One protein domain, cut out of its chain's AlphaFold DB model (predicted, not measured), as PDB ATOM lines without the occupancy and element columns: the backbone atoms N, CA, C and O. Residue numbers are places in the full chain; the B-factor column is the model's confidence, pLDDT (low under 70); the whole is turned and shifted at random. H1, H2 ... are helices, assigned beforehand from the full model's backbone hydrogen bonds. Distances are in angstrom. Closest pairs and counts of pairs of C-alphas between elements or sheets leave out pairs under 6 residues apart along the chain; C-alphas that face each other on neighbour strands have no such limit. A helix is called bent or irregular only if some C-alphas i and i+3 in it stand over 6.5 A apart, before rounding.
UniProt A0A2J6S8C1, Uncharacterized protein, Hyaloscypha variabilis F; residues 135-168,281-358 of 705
ATOM      1  N   LEU A 135     107.669 224.250 168.697       44.75
ATOM      2  CA  LEU A 135     108.400 223.285 167.883       44.75
ATOM      3  C   LEU A 135     108.484 221.969 168.673       44.75
ATOM      4  O   LEU A 135     109.236 221.872 169.647       44.75
ATOM      5  N   VAL A 136     107.696 220.962 168.289       44.53
ATOM      6  CA  VAL A 136     107.720 219.643 168.930       44.53
ATOM      7  C   VAL A 136     109.062 219.002 168.601       44.53
ATOM      8  O   VAL A 136     109.257 218.384 167.560       44.53
ATOM      9  N   GLN A 137     110.038 219.195 169.482       56.22
ATOM     10  CA  GLN A 137     111.345 218.577 169.361       56.22
ATOM     11  C   GLN A 137     111.296 217.200 170.028       56.22
ATOM     12  O   GLN A 137     111.239 217.068 171.253       56.22
ATOM     13  N   LEU A 138     111.296 216.138 169.219       50.72
ATOM     14  CA  LEU A 138     111.614 214.802 169.719       50.72
ATOM     15  C   LEU A 138     113.071 214.806 170.203       50.72
ATOM     16  O   LEU A 138     113.967 215.234 169.477       50.72
ATOM     17  N   GLU A 139     113.335 214.361 171.428       57.09
ATOM     18  CA  GLU A 139     114.708 214.212 171.912       57.09
ATOM     19  C   GLU A 139     115.329 212.988 171.235       57.09
ATOM     20  O   GLU A 139     115.036 211.840 171.581       57.09
ATOM     21  N   LEU A 140     116.147 213.244 170.216       53.00
ATOM     22  CA  LEU A 140     116.893 212.223 169.493       53.00
ATOM     23  C   LEU A 140     118.269 212.096 170.138       53.00
ATOM     24  O   LEU A 140     118.873 213.102 170.503       53.00
ATOM     25  N   GLN A 141     118.767 210.870 170.276       50.88
ATOM     26  CA  GLN A 141     120.097 210.607 170.819       50.88
ATOM     27  C   GLN A 141     121.111 210.638 169.661       50.88
ATOM     28  O   GLN A 141     121.054 209.757 168.789       50.88
ATOM     29  N   PRO A 142     122.013 211.637 169.592       44.88
ATOM     30  CA  PRO A 142     122.979 211.734 168.505       44.88
ATOM     31  C   PRO A 142     124.042 210.628 168.616       44.88
ATOM     32  O   PRO A 142     124.816 210.577 169.569       44.88
ATOM     33  N   ILE A 143     124.090 209.729 167.628       50.41
ATOM     34  CA  ILE A 143     125.287 208.910 167.312       50.41
ATOM     35  C   ILE A 143     126.192 209.670 166.329       50.41
ATOM     36  O   ILE A 143     127.411 209.503 166.296       50.41
ATOM     37  N   TYR A 144     125.543 210.485 165.505       48.78
ATOM     38  CA  TYR A 144     126.099 211.392 164.521       48.78
ATOM     39  C   TYR A 144     126.146 212.793 165.132       48.78
ATOM     40  O   TYR A 144     125.537 213.017 166.174       48.78
ATOM     41  N   ASP A 145     126.849 213.740 164.524       47.06
ATOM     42  CA  ASP A 145     126.680 215.128 164.947       47.06
ATOM     43  C   ASP A 145     125.239 215.624 164.741       47.06
ATOM     44  O   ASP A 145     124.388 214.919 164.193       47.06
ATOM     45  N   ASP A 146     124.966 216.852 165.180       40.28
ATOM     46  CA  ASP A 146     123.645 217.486 165.087       40.28
ATOM     47  C   ASP A 146     123.100 217.563 163.639       40.28
ATOM     48  O   ASP A 146     121.919 217.826 163.432       40.28
ATOM     49  N   GLU A 147     123.940 217.292 162.633       43.78
ATOM     50  CA  GLU A 147     123.609 217.262 161.206       43.78
ATOM     51  C   GLU A 147     123.445 215.830 160.655       43.78
ATOM     52  O   GLU A 147     123.410 215.629 159.437       43.78
ATOM     53  N   GLY A 148     123.425 214.807 161.516       42.59
ATOM     54  CA  GLY A 148     123.349 213.409 161.091       42.59
ATOM     55  C   GLY A 148     124.619 212.903 160.394       42.59
ATOM     56  O   GLY A 148     124.603 211.821 159.803       42.59
ATOM     57  N   ASN A 149     125.731 213.646 160.461       47.16
ATOM     58  CA  ASN A 149     126.994 213.289 159.830       47.16
ATOM     59  C   ASN A 149     127.955 212.610 160.811       47.16
ATOM     60  O   ASN A 149     128.070 212.934 161.994       47.16
ATOM     61  N   TRP A 150     128.734 211.665 160.286       53.00
ATOM     62  CA  TRP A 150     130.008 211.319 160.902       53.00
ATOM     63  C   TRP A 150     130.941 212.512 160.669       53.00
ATOM     64  O   TRP A 150     131.235 212.818 159.512       53.00
ATOM     65  N   LYS A 151     131.445 213.179 161.719       48.44
ATOM     66  CA  LYS A 151     132.494 214.216 161.591       48.44
ATOM     67  C   LYS A 151     133.844 213.612 161.175       48.44
ATOM     68  O   LYS A 151     134.869 213.865 161.806       48.44
ATOM     69  N   VAL A 152     133.896 212.832 160.097       51.62
ATOM     70  CA  VAL A 152     135.148 212.693 159.357       51.62
ATOM     71  C   VAL A 152     135.319 214.010 158.627       51.62
ATOM     72  O   VAL A 152     134.466 214.404 157.834       51.62
ATOM     73  N   GLY A 153     136.388 214.747 158.927       49.44
ATOM     74  CA  GLY A 153     136.695 215.931 158.130       49.44
ATOM     75  C   GLY A 153     136.711 215.547 156.647       49.44
ATOM     76  O   GLY A 153     137.175 214.463 156.306       49.44
ATOM     77  N   LYS A 154     136.239 216.427 155.758       48.44
ATOM     78  CA  LYS A 154     136.209 216.191 154.296       48.44
ATOM     79  C   LYS A 154     137.596 215.918 153.669       48.44
ATOM     80  O   LYS A 154     137.694 215.684 152.469       48.44
ATOM     81  N   HIS A 155     138.662 215.921 154.469       53.22
ATOM     82  CA  HIS A 155     140.041 215.684 154.072       53.22
ATOM     83  C   HIS A 155     140.689 214.641 154.984       53.22
ATOM     84  O   HIS A 155     140.383 214.590 156.178       53.22
ATOM     85  N   ARG A 156     141.633 213.864 154.428       58.00
ATOM     86  CA  ARG A 156     142.585 213.062 155.211       58.00
ATOM     87  C   ARG A 156     143.223 213.974 156.254       58.00
ATOM     88  O   ARG A 156     144.035 214.830 155.913       58.00
ATOM     89  N   LYS A 157     142.841 213.800 157.514       66.81
ATOM     90  CA  LYS A 157     143.553 214.411 158.630       66.81
ATOM     91  C   LYS A 157     144.725 213.502 158.958       66.81
ATOM     92  O   LYS A 157     144.543 212.301 159.167       66.81
ATOM     93  N   THR A 158     145.919 214.074 158.951       70.00
ATOM     94  CA  THR A 158     147.102 213.422 159.497       70.00
ATOM     95  C   THR A 158     147.061 213.553 161.013       70.00
ATOM     96  O   THR A 158     146.771 214.617 161.561       70.00
ATOM     97  N   PHE A 159     147.303 212.441 161.689       78.06
ATOM     98  CA  PHE A 159     147.428 212.368 163.136       78.06
ATOM     99  C   PHE A 159     148.914 212.379 163.504       78.06
ATOM    100  O   PHE A 159     149.755 212.075 162.646       78.06
ATOM    101  N   PRO A 160     149.265 212.722 164.758       73.94
ATOM    102  CA  PRO A 160     150.602 212.456 165.275       73.94
ATOM    103  C   PRO A 160     151.035 211.011 164.970       73.94
ATOM    104  O   PRO A 160     150.197 210.119 164.821       73.94
ATOM    105  N   ASP A 161     152.341 210.797 164.825       80.19
ATOM    106  CA  ASP A 161     152.951 209.475 164.608       80.19
ATOM    107  C   ASP A 161     152.584 208.776 163.281       80.19
ATOM    108  O   ASP A 161     152.723 207.562 163.143       80.19
ATOM    109  N   GLY A 162     152.143 209.538 162.275       86.75
ATOM    110  CA  GLY A 162     151.924 209.030 160.914       86.75
ATOM    111  C   GLY A 162     150.561 208.377 160.677       86.75
ATOM    112  O   GLY A 162     150.361 207.764 159.626       86.75
ATOM    113  N   GLY A 163     149.621 208.526 161.617       90.81
ATOM    114  CA  GLY A 163     148.247 208.061 161.455       90.81
ATOM    115  C   GLY A 163     147.488 208.831 160.365       90.81
ATOM    116  O   GLY A 163     147.632 210.047 160.213       90.81
ATOM    117  N   VAL A 164     146.644 208.132 159.614       90.69
ATOM    118  CA  VAL A 164     145.815 208.670 158.531       90.69
ATOM    119  C   VAL A 164     144.373 208.251 158.775       90.69
ATOM    120  O   VAL A 164     144.067 207.062 158.778       90.69
ATOM    121  N   GLN A 165     143.472 209.218 158.950       86.12
ATOM    122  CA  GLN A 165     142.035 208.935 158.949       86.12
ATOM    123  C   GLN A 165     141.493 208.949 157.524       86.12
ATOM    124  O   GLN A 165     141.745 209.884 156.756       86.12
ATOM    125  N   TYR A 166     140.717 207.926 157.191       84.12
ATOM    126  CA  TYR A 166     140.044 207.803 155.906       84.12
ATOM    127  C   TYR A 166     138.559 208.149 156.064       84.12
ATOM    128  O   TYR A 166     138.001 208.089 157.152       84.12
ATOM    129  N   ASN A 167     137.899 208.515 154.969       80.25
ATOM    130  CA  ASN A 167     136.451 208.753 154.955       80.25
ATOM    131  C   ASN A 167     135.622 207.462 155.020       80.25
ATOM    132  O   ASN A 167     134.450 207.516 155.374       80.25
ATOM    133  N   TRP A 168     136.218 206.324 154.666       83.38
ATOM    134  CA  TRP A 168     135.564 205.016 154.613       83.38
ATOM    135  C   TRP A 168     135.933 204.092 155.789       83.38
ATOM    136  O   TRP A 168     135.389 202.994 155.875       83.38
ATOM    137  N   SER A 281     104.533 200.421 166.063       96.00
ATOM    138  CA  SER A 281     103.606 200.428 164.930       96.00
ATOM    139  C   SER A 281     104.222 201.137 163.720       96.00
ATOM    140  O   SER A 281     105.127 201.962 163.851       96.00
ATOM    141  N   LEU A 282     103.704 200.837 162.525       97.06
ATOM    142  CA  LEU A 282     104.162 201.498 161.305       97.06
ATOM    143  C   LEU A 282     103.949 203.020 161.370       97.06
ATOM    144  O   LEU A 282     104.845 203.753 160.967       97.06
ATOM    145  N   ASP A 283     102.831 203.494 161.929       97.44
ATOM    146  CA  ASP A 283     102.581 204.933 162.100       97.44
ATOM    147  C   ASP A 283     103.622 205.598 163.011       97.44
ATOM    148  O   ASP A 283     104.070 206.704 162.716       97.44
ATOM    149  N   VAL A 284     104.058 204.925 164.083       97.12
ATOM    150  CA  VAL A 284     105.128 205.432 164.957       97.12
ATOM    151  C   VAL A 284     106.457 205.490 164.205       97.12
ATOM    152  O   VAL A 284     107.139 206.513 164.251       97.12
ATOM    153  N   GLU A 285     106.823 204.427 163.479       96.56
ATOM    154  CA  GLU A 285     108.047 204.421 162.664       96.56
ATOM    155  C   GLU A 285     108.020 205.543 161.609       96.56
ATOM    156  O   GLU A 285     109.007 206.264 161.453       96.56
ATOM    157  N   GLN A 286     106.887 205.735 160.924       97.44
ATOM    158  CA  GLN A 286     106.682 206.801 159.936       97.44
ATOM    159  C   GLN A 286     106.742 208.196 160.569       97.44
ATOM    160  O   GLN A 286     107.328 209.108 159.990       97.44
ATOM    161  N   TYR A 287     106.175 208.372 161.761       97.12
ATOM    162  CA  TYR A 287     106.203 209.643 162.478       97.12
ATOM    163  C   TYR A 287     107.623 210.037 162.893       97.12
ATOM    164  O   TYR A 287     108.071 211.150 162.618       97.12
ATOM    165  N   VAL A 288     108.374 209.108 163.491       95.69
ATOM    166  CA  VAL A 288     109.773 209.348 163.879       95.69
ATOM    167  C   VAL A 288     110.646 209.592 162.645       95.69
ATOM    168  O   VAL A 288     111.487 210.491 162.650       95.69
ATOM    169  N   ALA A 289     110.416 208.851 161.557       94.88
ATOM    170  CA  ALA A 289     111.059 209.090 160.268       94.88
ATOM    171  C   ALA A 289     110.769 210.499 159.719       94.88
ATOM    172  O   ALA A 289     111.685 211.175 159.253       94.88
ATOM    173  N   ALA A 290     109.522 210.967 159.808       95.06
ATOM    174  CA  ALA A 290     109.142 212.310 159.379       95.06
ATOM    175  C   ALA A 290     109.833 213.396 160.206       95.06
ATOM    176  O   ALA A 290     110.343 214.361 159.645       95.06
ATOM    177  N   HIS A 291     109.935 213.208 161.520       92.56
ATOM    178  CA  HIS A 291     110.679 214.110 162.399       92.56
ATOM    179  C   HIS A 291     112.169 214.175 162.085       92.56
ATOM    180  O   HIS A 291     112.752 215.259 162.070       92.56
ATOM    181  N   LEU A 292     112.791 213.026 161.810       90.25
ATOM    182  CA  LEU A 292     114.189 212.963 161.383       90.25
ATOM    183  C   LEU A 292     114.408 213.755 160.093       90.25
ATOM    184  O   LEU A 292     115.349 214.540 160.003       90.25
ATOM    185  N   LEU A 293     113.508 213.592 159.122       90.00
ATOM    186  CA  LEU A 293     113.543 214.338 157.868       90.00
ATOM    187  C   LEU A 293     113.324 215.832 158.068       90.00
ATOM    188  O   LEU A 293     114.065 216.627 157.498       90.00
ATOM    189  N   PHE A 294     112.342 216.207 158.884       88.19
ATOM    190  CA  PHE A 294     112.049 217.601 159.196       88.19
ATOM    191  C   PHE A 294     113.275 218.293 159.799       88.19
ATOM    192  O   PHE A 294     113.677 219.357 159.335       88.19
ATOM    193  N   ARG A 295     113.939 217.643 160.762       84.38
ATOM    194  CA  ARG A 295     115.166 218.157 161.387       84.38
ATOM    195  C   ARG A 295     116.355 218.229 160.440       84.38
ATOM    196  O   ARG A 295     117.109 219.193 160.495       84.38
ATOM    197  N   ALA A 296     116.515 217.236 159.570       80.56
ATOM    198  CA  ALA A 296     117.596 217.202 158.588       80.56
ATOM    199  C   ALA A 296     117.344 218.112 157.369       80.56
ATOM    200  O   ALA A 296     118.127 218.089 156.422       80.56
ATOM    201  N   GLY A 297     116.232 218.860 157.329       83.19
ATOM    202  CA  GLY A 297     115.838 219.636 156.149       83.19
ATOM    203  C   GLY A 297     115.599 218.767 154.907       83.19
ATOM    204  O   GLY A 297     115.735 219.242 153.782       83.19
ATOM    205  N   GLY A 298     115.287 217.483 155.102       79.50
ATOM    206  CA  GLY A 298     115.115 216.502 154.035       79.50
ATOM    207  C   GLY A 298     116.410 216.006 153.382       79.50
ATOM    208  O   GLY A 298     116.317 215.317 152.372       79.50
ATOM    209  N   ASP A 299     117.597 216.321 153.913       78.75
ATOM    210  CA  ASP A 299     118.872 215.835 153.365       78.75
ATOM    211  C   ASP A 299     119.481 214.737 154.242       78.75
ATOM    212  O   ASP A 299     120.343 214.965 155.092       78.75
ATOM    213  N   ILE A 300     119.045 213.499 154.007       70.75
ATOM    214  CA  ILE A 300     119.794 212.320 154.448       70.75
ATOM    215  C   ILE A 300     120.729 211.958 153.300       70.75
ATOM    216  O   ILE A 300     120.293 211.306 152.357       70.75
ATOM    217  N   LYS A 301     121.982 212.421 153.349       71.94
ATOM    218  CA  LYS A 301     123.016 212.319 152.295       71.94
ATOM    219  C   LYS A 301     123.297 210.880 151.812       71.94
ATOM    220  O   LYS A 301     124.347 210.310 152.101       71.94
ATOM    221  N   ILE A 302     122.373 210.281 151.063       68.69
ATOM    222  CA  ILE A 302     122.441 208.917 150.524       68.69
ATOM    223  C   ILE A 302     121.862 208.865 149.103       68.69
ATOM    224  O   ILE A 302     121.144 209.762 148.659       68.69
ATOM    225  N   HIS A 303     122.184 207.806 148.361       71.00
ATOM    226  CA  HIS A 303     121.596 207.545 147.052       71.00
ATOM    227  C   HIS A 303     120.067 207.394 147.133       71.00
ATOM    228  O   HIS A 303     119.541 206.733 148.026       71.00
ATOM    229  N   GLN A 304     119.353 207.956 146.150       70.88
ATOM    230  CA  GLN A 304     117.882 208.024 146.135       70.88
ATOM    231  C   GLN A 304     117.188 206.661 146.296       70.88
ATOM    232  O   GLN A 304     116.152 206.584 146.948       70.88
ATOM    233  N   GLN A 305     117.765 205.583 145.753       71.69
ATOM    234  CA  GLN A 305     117.189 204.232 145.823       71.69
ATOM    235  C   GLN A 305     117.169 203.652 147.248       71.69
ATOM    236  O   GLN A 305     116.309 202.839 147.571       71.69
ATOM    237  N   GLU A 306     118.077 204.089 148.121       80.75
ATOM    238  CA  GLU A 306     118.189 203.601 149.504       80.75
ATOM    239  C   GLU A 306     117.655 204.604 150.529       80.75
ATOM    240  O   GLU A 306     117.660 204.334 151.732       80.75
ATOM    241  N   TYR A 307     117.167 205.751 150.057       86.06
ATOM    242  CA  TYR A 307     116.784 206.882 150.888       86.06
ATOM    243  C   TYR A 307     115.789 206.488 151.981       86.06
ATOM    244  O   TYR A 307     116.100 206.560 153.169       86.06
ATOM    245  N   TRP A 308     114.624 205.961 151.598       91.19
ATOM    246  CA  TRP A 308     113.580 205.569 152.549       91.19
ATOM    247  C   TRP A 308     113.990 204.417 153.463       91.19
ATOM    248  O   TRP A 308     113.584 204.386 154.626       91.19
ATOM    249  N   LYS A 309     114.823 203.493 152.968       88.38
ATOM    250  CA  LYS A 309     115.393 202.420 153.789       88.38
ATOM    251  C   LYS A 309     116.267 203.013 154.893       88.38
ATOM    252  O   LYS A 309     116.130 202.614 156.045       88.38
ATOM    253  N   LYS A 310     117.106 204.002 154.567       85.94
ATOM    254  CA  LYS A 310     117.981 204.659 155.540       85.94
ATOM    255  C   LYS A 310     117.222 205.546 156.523       85.94
ATOM    256  O   LYS A 310     117.514 205.489 157.714       85.94
ATOM    257  N   VAL A 311     116.233 206.315 156.057       90.12
ATOM    258  CA  VAL A 311     115.344 207.096 156.939       90.12
ATOM    259  C   VAL A 311     114.700 206.168 157.975       90.12
ATOM    260  O   VAL A 311     114.710 206.457 159.170       90.12
ATOM    261  N   ARG A 312     114.169 205.027 157.518       92.88
ATOM    262  CA  ARG A 312     113.528 204.037 158.385       92.88
ATOM    263  C   ARG A 312     114.501 203.413 159.380       92.88
ATOM    264  O   ARG A 312     114.167 203.331 160.554       92.88
ATOM    265  N   ASP A 313     115.684 203.002 158.925       87.62
ATOM    266  CA  ASP A 313     116.756 202.461 159.775       87.62
ATOM    267  C   ASP A 313     117.092 203.429 160.922       87.62
ATOM    268  O   ASP A 313     117.090 203.036 162.087       87.62
ATOM    269  N   LEU A 314     117.264 204.722 160.616       86.69
ATOM    270  CA  LEU A 314     117.498 205.756 161.628       86.69
ATOM    271  C   LEU A 314     116.307 205.921 162.584       86.69
ATOM    272  O   LEU A 314     116.509 206.048 163.789       86.69
ATOM    273  N   ALA A 315     115.069 205.886 162.086       92.19
ATOM    274  CA  ALA A 315     113.881 205.973 162.938       92.19
ATOM    275  C   ALA A 315     113.788 204.792 163.915       92.19
ATOM    276  O   ALA A 315     113.589 204.982 165.116       92.19
ATOM    277  N   GLN A 316     113.997 203.571 163.418       92.75
ATOM    278  CA  GLN A 316     114.010 202.353 164.228       92.75
ATOM    279  C   GLN A 316     115.147 202.368 165.257       92.75
ATOM    280  O   GLN A 316     114.941 201.979 166.407       92.75
ATOM    281  N   GLN A 317     116.319 202.886 164.883       88.50
ATOM    282  CA  GLN A 317     117.440 203.099 165.794       88.50
ATOM    283  C   GLN A 317     117.105 204.101 166.907       88.50
ATOM    284  O   GLN A 317     117.441 203.871 168.065       88.50
ATOM    285  N   GLN A 318     116.427 205.207 166.598       89.00
ATOM    286  CA  GLN A 318     116.049 206.201 167.608       89.00
ATOM    287  C   GLN A 318     114.994 205.656 168.578       89.00
ATOM    288  O   GLN A 318     115.133 205.824 169.788       89.00
ATOM    289  N   LEU A 319     114.013 204.899 168.075       92.00
ATOM    290  CA  LEU A 319     113.063 204.141 168.905       92.00
ATOM    291  C   LEU A 319     113.768 203.092 169.786       92.00
ATOM    292  O   LEU A 319     113.302 202.733 170.871       92.00
ATOM    293  N   TYR A 320     114.920 202.596 169.332       89.31
ATOM    294  CA  TYR A 320     115.763 201.712 170.121       89.31
ATOM    295  C   TYR A 320     116.561 202.439 171.214       89.31
ATOM    296  O   TYR A 320     116.718 201.929 172.323       89.31
ATOM    297  N   LEU A 321     117.086 203.622 170.929       85.94
ATOM    298  CA  LEU A 321     117.908 204.352 171.889       85.94
ATOM    299  C   LEU A 321     117.083 205.093 172.942       85.94
ATOM    300  O   LEU A 321     117.550 205.253 174.068       85.94
ATOM    301  N   ASN A 322     115.868 205.517 172.593       89.19
ATOM    302  CA  ASN A 322     114.980 206.257 173.476       89.19
ATOM    303  C   ASN A 322     113.696 205.442 173.755       89.19
ATOM    304  O   ASN A 322     112.820 205.370 172.891       89.19
ATOM    305  N   PRO A 323     113.564 204.815 174.943       86.75
ATOM    306  CA  PRO A 323     112.412 203.973 175.273       86.75
ATOM    307  C   PRO A 323     111.095 204.753 175.410       86.75
ATOM    308  O   PRO A 323     110.034 204.155 175.247       86.75
ATOM    309  N   ASP A 324     111.150 206.062 175.662       91.88
ATOM    310  CA  ASP A 324     109.966 206.913 175.834       91.88
ATOM    311  C   ASP A 324     109.464 207.490 174.498       91.88
ATOM    312  O   ASP A 324     108.349 208.008 174.404       91.88
ATOM    313  N   LEU A 325     110.267 207.364 173.434       92.62
ATOM    314  CA  LEU A 325     109.999 207.970 172.130       92.62
ATOM    315  C   LEU A 325     108.729 207.432 171.468       92.62
ATOM    316  O   LEU A 325     108.012 208.188 170.821       92.62
ATOM    317  N   GLU A 326     108.429 206.144 171.641       94.12
ATOM    318  CA  GLU A 326     107.207 205.540 171.100       94.12
ATOM    319  C   GLU A 326     105.952 206.125 171.757       94.12
ATOM    320  O   GLU A 326     105.002 206.479 171.061       94.12
ATOM    321  N   ALA A 327     105.951 206.267 173.087       93.50
ATOM    322  CA  ALA A 327     104.820 206.837 173.814       93.50
ATOM    323  C   ALA A 327     104.588 208.299 173.412       93.50
ATOM    324  O   ALA A 327     103.453 208.674 173.122       93.50
ATOM    325  N   LYS A 328     105.672 209.081 173.306       94.44
ATOM    326  CA  LYS A 328     105.624 210.471 172.841       94.44
ATOM    327  C   LYS A 328     105.106 210.576 171.404       94.44
ATOM    328  O   LYS A 328     104.178 211.327 171.147       94.44
ATOM    329  N   ALA A 329     105.616 209.752 170.487       94.75
ATOM    330  CA  ALA A 329     105.134 209.717 169.106       94.75
ATOM    331  C   ALA A 329     103.632 209.391 169.016       94.75
ATOM    332  O   ALA A 329     102.918 209.987 168.215       94.75
ATOM    333  N   LEU A 330     103.133 208.466 169.842       94.62
ATOM    334  CA  LEU A 330     101.707 208.123 169.898       94.62
ATOM    335  C   LEU A 330     100.834 209.238 170.485       94.62
ATOM    336  O   LEU A 330      99.665 209.342 170.113       94.62
ATOM    337  N   GLU A 331     101.354 210.013 171.434       94.94
ATOM    338  CA  GLU A 331     100.680 211.194 171.970       94.94
ATOM    339  C   GLU A 331     100.620 212.296 170.913       94.94
ATOM    340  O   GLU A 331      99.532 212.779 170.592       94.94
ATOM    341  N   ASP A 332     101.755 212.599 170.287       93.06
ATOM    342  CA  ASP A 332     101.842 213.643 169.275       93.06
ATOM    343  C   ASP A 332     100.978 213.317 168.044       93.06
ATOM    344  O   ASP A 332     100.302 214.196 167.516       93.06
ATOM    345  N   LEU A 333     100.911 212.048 167.619       92.81
ATOM    346  CA  LEU A 333     100.036 211.593 166.525       92.81
ATOM    347  C   LEU A 333      98.535 211.804 166.795       92.81
ATOM    348  O   LEU A 333      97.745 211.773 165.851       92.81
ATOM    349  N   LYS A 334      98.121 211.990 168.055       93.38
ATOM    350  CA  LYS A 334      96.730 212.318 168.426       93.38
ATOM    351  C   LYS A 334      96.474 213.823 168.483       93.38
ATOM    352  O   LYS A 334      95.317 214.231 168.566       93.38
ATOM    353  N   SER A 335      97.531 214.627 168.495       92.12
ATOM    354  CA  SER A 335      97.461 216.084 168.533       92.12
ATOM    355  C   SER A 335      97.400 216.678 167.122       92.12
ATOM    356  O   SER A 335      97.666 215.999 166.127       92.12
ATOM    357  N   THR A 336      97.048 217.960 167.022       90.06
ATOM    358  CA  THR A 336      97.191 218.705 165.768       90.06
ATOM    359  C   THR A 336      98.676 218.889 165.474       90.06
ATOM    360  O   THR A 336      99.376 219.581 166.211       90.06
ATOM    361  N   LEU A 337      99.152 218.262 164.400       89.06
ATOM    362  CA  LEU A 337     100.536 218.402 163.960       89.06
ATOM    363  C   LEU A 337     100.760 219.758 163.286       89.06
ATOM    364  O   LEU A 337      99.865 220.294 162.635       89.06
ATOM    365  N   ASP A 338     101.992 220.256 163.377       90.12
ATOM    366  CA  ASP A 338     102.469 221.340 162.521       90.12
ATOM    367  C   ASP A 338     102.195 221.010 161.031       90.12
ATOM    368  O   ASP A 338     102.489 219.885 160.599       90.12
ATOM    369  N   PRO A 339     101.658 221.946 160.223       93.12
ATOM    370  CA  PRO A 339     101.320 221.679 158.825       93.12
ATOM    371  C   PRO A 339     102.506 221.204 157.974       93.12
ATOM    372  O   PRO A 339     102.329 220.393 157.061       93.12
ATOM    373  N   ALA A 340     103.728 221.676 158.248       91.12
ATOM    374  CA  ALA A 340     104.909 221.225 157.518       91.12
ATOM    375  C   ALA A 340     105.289 219.792 157.908       91.12
ATOM    376  O   ALA A 340     105.522 218.963 157.024       91.12
ATOM    377  N   LEU A 341     105.271 219.464 159.202       90.56
ATOM    378  CA  LEU A 341     105.459 218.092 159.671       90.56
ATOM    379  C   LEU A 341     104.383 217.152 159.112       90.56
ATOM    380  O   LEU A 341     104.711 216.055 158.664       90.56
ATOM    381  N   GLN A 342     103.117 217.578 159.068       94.75
ATOM    382  CA  GLN A 342     102.018 216.792 158.505       94.75
ATOM    383  C   GLN A 342     102.265 216.437 157.030       94.75
ATOM    384  O   GLN A 342     102.073 215.284 156.632       94.75
ATOM    385  N   ARG A 343     102.760 217.392 156.228       94.19
ATOM    386  CA  ARG A 343     103.158 217.137 154.833       94.19
ATOM    387  C   ARG A 343     104.288 216.111 154.737       94.19
ATOM    388  O   ARG A 343     104.218 215.204 153.909       94.19
ATOM    389  N   ILE A 344     105.300 216.197 155.603       95.00
ATOM    390  CA  ILE A 344     106.396 215.216 155.616       95.00
ATOM    391  C   ILE A 344     105.895 213.839 156.055       95.00
ATOM    392  O   ILE A 344     106.273 212.846 155.441       95.00
ATOM    393  N   VAL A 345     105.012 213.750 157.053       96.12
ATOM    394  CA  VAL A 345     104.383 212.480 157.450       96.12
ATOM    395  C   VAL A 345     103.648 211.855 156.263       96.12
ATOM    396  O   VAL A 345     103.813 210.662 156.014       96.12
ATOM    397  N   ALA A 346     102.899 212.642 155.484       96.25
ATOM    398  CA  ALA A 346     102.238 212.150 154.275       96.25
ATOM    399  C   ALA A 346     103.247 211.607 153.243       96.25
ATOM    400  O   ALA A 346     103.074 210.497 152.739       96.25
ATOM    401  N   MET A 347     104.350 212.321 152.991       95.38
ATOM    402  CA  MET A 347     105.426 211.836 152.114       95.38
ATOM    403  C   MET A 347     106.070 210.546 152.632       95.38
ATOM    404  O   MET A 347     106.305 209.608 151.870       95.38
ATOM    405  N   VAL A 348     106.341 210.472 153.936       95.81
ATOM    406  CA  VAL A 348     106.922 209.288 154.572       95.81
ATOM    407  C   VAL A 348     105.975 208.102 154.473       95.81
ATOM    408  O   VAL A 348     106.439 206.999 154.216       95.81
ATOM    409  N   LYS A 349     104.660 208.298 154.599       96.75
ATOM    410  CA  LYS A 349     103.667 207.232 154.389       96.75
ATOM    411  C   LYS A 349     103.736 206.650 152.976       96.75
ATOM    412  O   LYS A 349     103.630 205.435 152.813       96.75
ATOM    413  N   VAL A 350     104.003 207.487 151.973       95.38
ATOM    414  CA  VAL A 350     104.220 207.044 150.585       95.38
ATOM    415  C   VAL A 350     105.557 206.308 150.425       95.38
ATOM    416  O   VAL A 350     105.611 205.295 149.730       95.38
ATOM    417  N   GLY A 351     106.630 206.777 151.071       93.69
ATOM    418  CA  GLY A 351     107.960 206.154 151.000       93.69
ATOM    419  C   GLY A 351     108.137 204.904 151.875       93.69
ATOM    420  O   GLY A 351     108.957 204.032 151.585       93.69
ATOM    421  N   ILE A 352     107.363 204.787 152.954       95.38
ATOM    422  CA  ILE A 352     107.418 203.727 153.965       95.38
ATOM    423  C   ILE A 352     106.037 203.074 154.088       95.38
ATOM    424  O   ILE A 352     105.364 203.187 155.104       95.38
ATOM    425  N   LYS A 353     105.605 202.368 153.039       95.44
ATOM    426  CA  LYS A 353     104.230 201.842 152.934       95.44
ATOM    427  C   LYS A 353     103.924 200.648 153.838       95.44
ATOM    428  O   LYS A 353     102.794 200.482 154.278       95.44
ATOM    429  N   ILE A 354     104.922 199.800 154.082       95.06
ATOM    430  CA  ILE A 354     104.748 198.519 154.777       95.06
ATOM    431  C   ILE A 354     105.688 198.406 155.966       95.06
ATOM    432  O   ILE A 354     106.804 198.933 155.947       95.06
ATOM    433  N   SER A 355     105.263 197.663 156.985       93.38
ATOM    434  CA  SER A 355     106.153 197.257 158.069       93.38
ATOM    435  C   SER A 355     107.153 196.225 157.546       93.38
ATOM    436  O   SER A 355     106.764 195.259 156.901       93.38
ATOM    437  N   VAL A 356     108.440 196.418 157.833       92.31
ATOM    438  CA  VAL A 356     109.528 195.501 157.429       92.31
ATOM    439  C   VAL A 356     110.297 195.031 158.651       92.31
ATOM    440  O   VAL A 356     110.084 195.553 159.743       92.31
ATOM    441  N   PHE A 357     111.195 194.064 158.494       91.06
ATOM    442  CA  PHE A 357     112.081 193.628 159.573       91.06
ATOM    443  C   PHE A 357     112.769 194.820 160.272       91.06
ATOM    444  O   PHE A 357     113.247 195.738 159.610       91.06
ATOM    445  N   ASN A 358     112.770 194.817 161.608       92.75
ATOM    446  CA  ASN A 358     113.368 195.863 162.438       92.75
ATOM    447  C   ASN A 358     114.517 195.232 163.249       92.75
ATOM    448  O   ASN A 358     114.238 194.575 164.259       92.75
TER     449      ASN A 358
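AT A GLANCE: This is residues 135 to 168 and 281 to 358 of the 705 residues of an uncharacterized protein of Hyaloscypha variabilis F (UniProt A0A2J6S8C1). Four helices make a small crossed cluster with H1 in its middle: H2 and H4 cross H1, and H3 packs on H1's residues 284 to 288. A long stretch with no named element, residues 135 to 168, runs past the cluster, and its residues 150 to 168 stick out as an arm that folds back on itself. The printed part has 112 residues with H1, H2, H3 and H4 in chain order and no named strand; the class is all helix, with 53 residues, under half, in named helices. It is only just loose, close to compact, with a radius of gyration of the C-alphas of 16.3 A, and elongated, spanning 56 by 29 by 28 A.

HOW THE PARTS SIT: H2, residues 304 to 321, touches H1, residues 282 to 295, with its residues 311 to 319 alone, about perpendicular at 76 degrees; their closest C-alphas, those of Ala 289 and Ala 315, are 5.0 A apart. H1 is the hub. H4, residues 339 to 351, touches H1 at a steep tilt of 57 degrees, opposite ways, closest at the C-alphas of Ala 290 and Val 345, 5.1 A. H3, residues 325 to 332, touches H1 about perpendicular at 88 degrees, closest at the C-alphas of Val 284 and Ala 329, 6.0 A. H2 and H3 only just touch, and only at the corner, with 3 pairs of C-alphas within 8 A, the closest those of Leu 319 and Leu 325, 5.9 A. H3 and H4 are apart. Every O i to N i+4 pair is within hydrogen-bond range in H1, H3 and H4, and 12 of 14 are in H2.

IN THESE COORDINATES: H2 is 26.0 A long and irregular, C-alphas 305 and 308 being 7.7 A apart. H1, 20.0 A, begins at C-alpha 282 (104.162, 201.498, 161.305). H3 is 10.3 A long; H4, 18.6 A, ends at C-alpha 351 (107.960, 206.154, 151.000).

THE WHOLE: The two C-alphas farthest apart, those of Asp 161 and Thr 336, are 56.5 A apart. Residues 169 to 280 are not printed, and C-alphas 168 and 281 are 33.9 A apart across the cut. No link between the helices is long. Residues 135 to 157 and residue 302 have pLDDT under 70.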